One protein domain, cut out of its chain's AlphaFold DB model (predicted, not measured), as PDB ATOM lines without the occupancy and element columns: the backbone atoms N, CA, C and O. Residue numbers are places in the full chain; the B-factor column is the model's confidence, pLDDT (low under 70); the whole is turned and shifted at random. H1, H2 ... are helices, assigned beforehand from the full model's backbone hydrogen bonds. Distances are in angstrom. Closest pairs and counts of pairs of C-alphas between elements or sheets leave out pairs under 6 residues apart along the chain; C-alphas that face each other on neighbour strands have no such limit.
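Overview. This is residues 12 to 62 of the 63 residues of the protein "Peptidase_M16 domain-containing protein" of Gongylonema pulchrum (UniProt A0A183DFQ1). Two helices, H1 and H2, make an L, and the chain folds back across its open side to short H3, which packs on H1. Residues 12 to 18 and 45 to 50 stick out. The printed part, 51 residues with three named helices, H1 to H3, and no named strand, is all helix and loose, with radius of gyration of the C-alphas 12.7 A and spans 38 by 23 by 13 A.

Along the chain. H1, residues 12 to 30, runs 27.0 A from C-alpha 12 at (18.120, 27.790, -13.155). H2 is residues 33 to 45, 18.1 A. H3, residues 59 to 62, ends at C-alpha 62, (6.216, 19.387, -12.095).

Arrangement. H1 touches H3 with residues 19 to 26 alone; the closest C-alphas, of Arg 19 and Ile 62, are 7.2 A apart. H1 and H2, about perpendicular at 85 degrees, only just touch, only at the corner, with 3 pairs of C-alphas within 8 A, the closest of Glu 30 and Val 36, 6.2 A. H2 and H3 are apart. Every O i to N i+4 pair in H1 and H2 is within hydrogen-bond range.

Size, cuts and confidence. The printed part has no cut. The link H2 to H3 is long, 13 residues. The pLDDT is under 70 at residues 59 to 60 and 62.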
ATOM      1  N   GLU A  12      19.480  27.737 -12.597       92.12
ATOM      2  CA  GLU A  12      18.120  27.790 -13.155       92.12
ATOM      3  C   GLU A  12      18.032  27.173 -14.559       92.12
ATOM      4  O   GLU A  12      17.076  26.455 -14.853       92.12
ATOM      5  N   ALA A  13      19.041  27.371 -15.416       92.12
ATOM      6  CA  ALA A  13      19.039  26.800 -16.764       92.12
ATOM      7  C   ALA A  13      19.211  25.271 -16.744       92.12
ATOM      8  O   ALA A  13      18.567  24.549 -17.515       92.12
ATOM      9  N   ALA A  14      20.047  24.762 -15.833       90.25
ATOM     10  CA  ALA A  14      20.192  23.326 -15.606       90.25
ATOM     11  C   ALA A  14      18.902  22.709 -15.037       90.25
ATOM     12  O   ALA A  14      18.476  21.653 -15.504       90.25
ATOM     13  N   MET A  15      18.246  23.391 -14.092       91.31
ATOM     14  CA  MET A  15      16.955  22.977 -13.530       91.31
ATOM     15  C   MET A  15      15.856  22.898 -14.597       91.31
ATOM     16  O   MET A  15      15.105  21.928 -14.624       91.31
ATOM     17  N   GLU A  16      15.776  23.878 -15.501       92.06
ATOM     18  CA  GLU A  16      14.804  23.872 -16.603       92.06
ATOM     19  C   GLU A  16      15.055  22.716 -17.579       92.06
ATOM     20  O   GLU A  16      14.131  22.021 -18.006       92.06
ATOM     21  N   THR A  17      16.322  22.469 -17.908       92.12
ATOM     22  CA  THR A  17      16.710  21.347 -18.772       92.12
ATOM     23  C   THR A  17      16.307  20.012 -18.142       92.12
ATOM     24  O   THR A  17      15.723  19.156 -18.808       92.12
ATOM     25  N   GLU A  18      16.566  19.857 -16.844       92.06
ATOM     26  CA  GLU A  18      16.235  18.647 -16.099       92.06
ATOM     27  C   GLU A  18      14.721  18.454 -15.947       92.06
ATOM     28  O   GLU A  18      14.234  17.340 -16.131       92.06
ATOM     29  N   ARG A  19      13.946  19.526 -15.725       90.88
ATOM     30  CA  ARG A  19      12.474  19.460 -15.713       90.88
ATOM     31  C   ARG A  19      11.937  18.885 -17.023       90.88
ATOM     32  O   ARG A  19      11.102  17.983 -17.004       90.88
ATOM     33  N   ASN A  20      12.435  19.370 -18.160       91.62
ATOM     34  CA  ASN A  20      12.019  18.870 -19.472       91.62
ATOM     35  C   ASN A  20      12.413  17.401 -19.687       91.62
ATOM     36  O   ASN A  20      11.654  16.643 -20.293       91.62
ATOM     37  N   ARG A  21      13.572  16.979 -19.164       93.62
ATOM     38  CA  ARG A  21      13.995  15.574 -19.190       93.62
ATOM     39  C   ARG A  21      13.048  14.689 -18.380       93.62
ATOM     40  O   ARG A  21      12.575  13.695 -18.922       93.62
ATOM     41  N   ILE A  22      12.719  15.091 -17.151       90.38
ATOM     42  CA  ILE A  22      11.785  14.370 -16.274       90.38
ATOM     43  C   ILE A  22      10.412  14.252 -16.937       90.38
ATOM     44  O   ILE A  22       9.857  13.162 -16.998       90.38
ATOM     45  N   LEU A  23       9.885  15.341 -17.506       90.06
ATOM     46  CA  LEU A  23       8.603  15.306 -18.214       90.06
ATOM     47  C   LEU A  23       8.620  14.327 -19.395       90.06
ATOM     48  O   LEU A  23       7.621  13.654 -19.644       90.06
ATOM     49  N   ARG A  24       9.737  14.217 -20.122       90.25
ATOM     50  CA  ARG A  24       9.865  13.236 -21.206       90.25
ATOM     51  C   ARG A  24       9.888  11.804 -20.669       90.25
ATOM     52  O   ARG A  24       9.156  10.972 -21.187       90.25
ATOM     53  N   GLU A  25      10.673  11.541 -19.627       89.75
ATOM     54  CA  GLU A  25      10.755  10.222 -18.983       89.75
ATOM     55  C   GLU A  25       9.393   9.782 -18.424       89.75
ATOM     56  O   GLU A  25       8.999   8.637 -18.618       89.75
ATOM     57  N   MET A  26       8.615  10.695 -17.832       87.25
ATOM     58  CA  MET A  26       7.245  10.401 -17.388       87.25
ATOM     59  C   MET A  26       6.343   9.950 -18.539       87.25
ATOM     60  O   MET A  26       5.633   8.960 -18.404       87.25
ATOM     61  N   ASN A  27       6.398  10.638 -19.685       87.44
ATOM     62  CA  ASN A  27       5.635  10.221 -20.863       87.44
ATOM     63  C   ASN A  27       6.088   8.841 -21.366       87.44
ATOM     64  O   ASN A  27       5.267   8.059 -21.828       87.44
ATOM     65  N   GLU A  28       7.383   8.526 -21.301       88.94
ATOM     66  CA  GLU A  28       7.896   7.204 -21.682       88.94
ATOM     67  C   GLU A  28       7.357   6.105 -20.741       88.94
ATOM     68  O   GLU A  28       6.900   5.072 -21.227       88.94
ATOM     69  N   VAL A  29       7.314   6.357 -19.428       87.69
ATOM     70  CA  VAL A  29       6.796   5.422 -18.408       87.69
ATOM     71  C   VAL A  29       5.283   5.217 -18.515       87.69
ATOM     72  O   VAL A  29       4.811   4.091 -18.395       87.69
ATOM     73  N   GLU A  30       4.508   6.263 -18.816       86.38
ATOM     74  CA  GLU A  30       3.057   6.139 -19.045       86.38
ATOM     75  C   GLU A  30       2.712   5.235 -20.243       86.38
ATOM     76  O   GLU A  30       1.609   4.690 -20.316       86.38
ATOM     77  N   ASN A  31       3.651   5.051 -21.178       89.69
ATOM     78  CA  ASN A  31       3.497   4.132 -22.304       89.69
ATOM     79  C   ASN A  31       3.909   2.685 -21.974       89.69
ATOM     80  O   ASN A  31       3.678   1.800 -22.802       89.69
ATOM     81  N   ASP A  32       4.487   2.423 -20.795       92.75
ATOM     82  CA  ASP A  32       4.768   1.072 -20.312       92.75
ATOM     83  C   ASP A  32       3.601   0.559 -19.440       92.75
ATOM     84  O   ASP A  32       3.413   0.994 -18.300       92.75
ATOM     85  N   PRO A  33       2.797  -0.401 -19.935       90.88
ATOM     86  CA  PRO A  33       1.642  -0.898 -19.198       90.88
ATOM     87  C   PRO A  33       2.015  -1.625 -17.899       90.88
ATOM     88  O   PRO A  33       1.176  -1.703 -17.003       90.88
ATOM     89  N   ILE A  34       3.230  -2.173 -17.781       93.81
ATOM     90  CA  ILE A  34       3.672  -2.846 -16.554       93.81
ATOM     91  C   ILE A  34       3.855  -1.811 -15.447       93.81
ATOM     92  O   ILE A  34       3.285  -1.978 -14.369       93.81
ATOM     93  N   GLU A  35       4.582  -0.732 -15.731       91.62
ATOM     94  CA  GLU A  35       4.804   0.364 -14.784       91.62
ATOM     95  C   GLU A  35       3.474   0.977 -14.335       91.62
ATOM     96  O   GLU A  35       3.213   1.089 -13.140       91.62
ATOM     97  N   VAL A  36       2.562   1.245 -15.278       90.31
ATOM     98  CA  VAL A  36       1.227   1.782 -14.970       90.31
ATOM     99  C   VAL A  36       0.435   0.855 -14.040       90.31
ATOM    100  O   VAL A  36      -0.192   1.311 -13.082       90.31
ATOM    101  N   VAL A  37       0.454  -0.459 -14.288       93.69
ATOM    102  CA  VAL A  37      -0.230  -1.435 -13.423       93.69
ATOM    103  C   VAL A  37       0.379  -1.454 -12.023       93.69
ATOM    104  O   VAL A  37      -0.363  -1.507 -11.039       93.69
ATOM    105  N   PHE A  38       1.708  -1.403 -11.912       92.00
ATOM    106  CA  PHE A  38       2.377  -1.388 -10.616       92.00
ATOM    107  C   PHE A  38       2.154  -0.083  -9.854       92.00
ATOM    108  O   PHE A  38       1.961  -0.147  -8.640       92.00
ATOM    109  N   ASP A  39       2.096   1.063 -10.527       91.19
ATOM    110  CA  ASP A  39       1.762   2.341  -9.895       91.19
ATOM    111  C   ASP A  39       0.347   2.301  -9.299       91.19
ATOM    112  O   ASP A  39       0.163   2.624  -8.123       91.19
ATOM    113  N   TYR A  40      -0.647   1.795 -10.041       91.62
ATOM    114  CA  TYR A  40      -2.002   1.618  -9.503       91.62
ATOM    115  C   TYR A  40      -2.069   0.599  -8.362       91.62
ATOM    116  O   TYR A  40      -2.807   0.799  -7.396       91.62
ATOM    117  N   LEU A  41      -1.303  -0.492  -8.450       93.69
ATOM    118  CA  LEU A  41      -1.221  -1.481  -7.380       93.69
ATOM    119  C   LEU A  41      -0.671  -0.856  -6.093       93.69
ATOM    120  O   LEU A  41      -1.240  -1.081  -5.027       93.69
ATOM    121  N   HIS A  42       0.407  -0.074  -6.180       93.88
ATOM    122  CA  HIS A  42       1.003   0.581  -5.016       93.88
ATOM    123  C   HIS A  42       0.082   1.654  -4.435       93.88
ATOM    124  O   HIS A  42      -0.099   1.690  -3.215       93.88
ATOM    125  N   ASP A  43      -0.546   2.474  -5.283       93.38
ATOM    126  CA  ASP A  43      -1.502   3.488  -4.833       93.38
ATOM    127  C   ASP A  43      -2.667   2.841  -4.066       93.38
ATOM    128  O   ASP A  43      -3.012   3.268  -2.963       93.38
ATOM    129  N   ALA A  44      -3.204   1.731  -4.584       94.38
ATOM    130  CA  ALA A  44      -4.297   1.004  -3.951       94.38
ATOM    131  C   ALA A  44      -3.880   0.220  -2.693       94.38
ATOM    132  O   ALA A  44      -4.661   0.144  -1.744       94.38
ATOM    133  N   ALA A  45      -2.684  -0.374  -2.666       95.94
ATOM    134  CA  ALA A  45      -2.230  -1.228  -1.566       95.94
ATOM    135  C   ALA A  45      -1.694  -0.439  -0.363       95.94
ATOM    136  O   ALA A  45      -1.835  -0.882   0.777       95.94
ATOM    137  N   PHE A  46      -1.088   0.728  -0.602       94.94
ATOM    138  CA  PHE A  46      -0.386   1.512   0.417       94.94
ATOM    139  C   PHE A  46      -1.076   2.842   0.748       94.94
ATOM    140  O   PHE A  46      -0.422   3.767   1.239       94.94
ATOM    141  N   GLN A  47      -2.387   2.942   0.496       93.31
ATOM    142  CA  GLN A  47      -3.195   4.148   0.710       93.31
ATOM    143  C   GLN A  47      -2.909   4.830   2.054       93.31
ATOM    144  O   GLN A  47      -2.838   4.194   3.107       93.31
ATOM    145  N   GLY A  48      -2.762   6.155   2.020       91.75
ATOM    146  CA  GLY A  48      -2.487   6.963   3.211       91.75
ATOM    147  C   GLY A  48      -1.034   6.910   3.698       91.75
ATOM    148  O   GLY A  48      -0.701   7.593   4.666       91.75
ATOM    149  N   THR A  49      -0.154   6.160   3.029       93.12
ATOM    150  CA  THR A  49       1.285   6.144   3.318       93.12
ATOM    151  C   THR A  49       2.084   6.838   2.208       93.12
ATOM    152  O   THR A  49       1.618   6.938   1.074       93.12
ATOM    153  N   PRO A  50       3.320   7.291   2.478       89.44
ATOM    154  CA  PRO A  50       4.195   7.832   1.437       89.44
ATOM    155  C   PRO A  50       4.495   6.853   0.293       89.44
ATOM    156  O   PRO A  50       4.839   7.300  -0.794       89.44
ATOM    157  N   MET A  51       4.353   5.544   0.530       88.75
ATOM    158  CA  MET A  51       4.644   4.486  -0.439       88.75
ATOM    159  C   MET A  51       3.542   4.313  -1.495       88.75
ATOM    160  O   MET A  51       3.759   3.623  -2.482       88.75
ATOM    161  N   SER A  52       2.385   4.964  -1.322       90.19
ATOM    162  CA  SER A  52       1.336   5.009  -2.351       90.19
ATOM    163  C   SER A  52       1.670   5.971  -3.498       90.19
ATOM    164  O   SER A  52       0.973   6.002  -4.505       90.19
ATOM    165  N   LYS A  53       2.698   6.814  -3.340       87.50
ATOM    166  CA  LYS A  53       3.035   7.852  -4.315       87.50
ATOM    167  C   LYS A  53       3.939   7.288  -5.406       87.50
ATOM    168  O   LYS A  53       4.973   6.702  -5.095       87.50
ATOM    169  N   SER A  54       3.587   7.569  -6.660       85.19
ATOM    170  CA  SER A  54       4.462   7.309  -7.807       85.19
ATOM    171  C   SER A  54       5.817   8.017  -7.623       85.19
ATOM    172  O   SER A  54       5.834   9.166  -7.156       85.19
ATOM    173  N   PRO A  55       6.946   7.388  -8.004       81.75
ATOM    174  CA  PRO A  55       8.282   7.984  -7.919       81.75
ATOM    175  C   PRO A  55       8.413   9.328  -8.643       81.75
ATOM    176  O   PRO A  55       9.178  10.188  -8.208       81.75
ATOM    177  N   TYR A  56       7.646   9.521  -9.717       81.25
ATOM    178  CA  TYR A  56       7.652  10.745 -10.517       81.25
ATOM    179  C   TYR A  56       6.612  11.778 -10.057       81.25
ATOM    180  O   TYR A  56       6.634  12.923 -10.498       81.25
ATOM    181  N   GLY A  57       5.703  11.413  -9.150       77.75
ATOM    182  CA  GLY A  57       4.570  12.263  -8.789       77.75
ATOM    183  C   GLY A  57       3.598  12.481  -9.956       77.75
ATOM    184  O   GLY A  57       3.569  11.726 -10.921       77.75
ATOM    185  N   ARG A  58       2.750  13.510  -9.856       72.81
ATOM    186  CA  ARG A  58       1.801  13.876 -10.921       72.81
ATOM    187  C   ARG A  58       2.403  14.965 -11.798       72.81
ATOM    188  O   ARG A  58       3.021  15.891 -11.278       72.81
ATOM    189  N   SER A  59       2.151  14.900 -13.102       68.12
ATOM    190  CA  SER A  59       2.645  15.877 -14.087       68.12
ATOM    191  C   SER A  59       2.268  17.330 -13.747       68.12
ATOM    192  O   SER A  59       3.040  18.249 -14.008       68.12
ATOM    193  N   GLU A  60       1.128  17.532 -13.082       65.00
ATOM    194  CA  GLU A  60       0.634  18.822 -12.574       65.00
ATOM    195  C   GLU A  60       1.527  19.462 -11.499       65.00
ATOM    196  O   GLU A  60       1.485  20.672 -11.324       65.00
ATOM    197  N   VAL A  61       2.311  18.667 -10.764       70.00
ATOM    198  CA  VAL A  61       3.204  19.156  -9.696       70.00
ATOM    199  C   VAL A  61       4.555  19.612 -10.263       70.00
ATOM    200  O   VAL A  61       5.270  20.373  -9.614       70.00
ATOM    201  N   ILE A  62       4.917  19.130 -11.455       65.88
ATOM    202  CA  ILE A  62       6.216  19.387 -12.095       65.88
ATOM    203  C   ILE A  62       6.146  20.563 -13.083       65.88
ATOM    204  O   ILE A  62       7.163  21.226 -13.305       65.88
TER     205      ILE A  62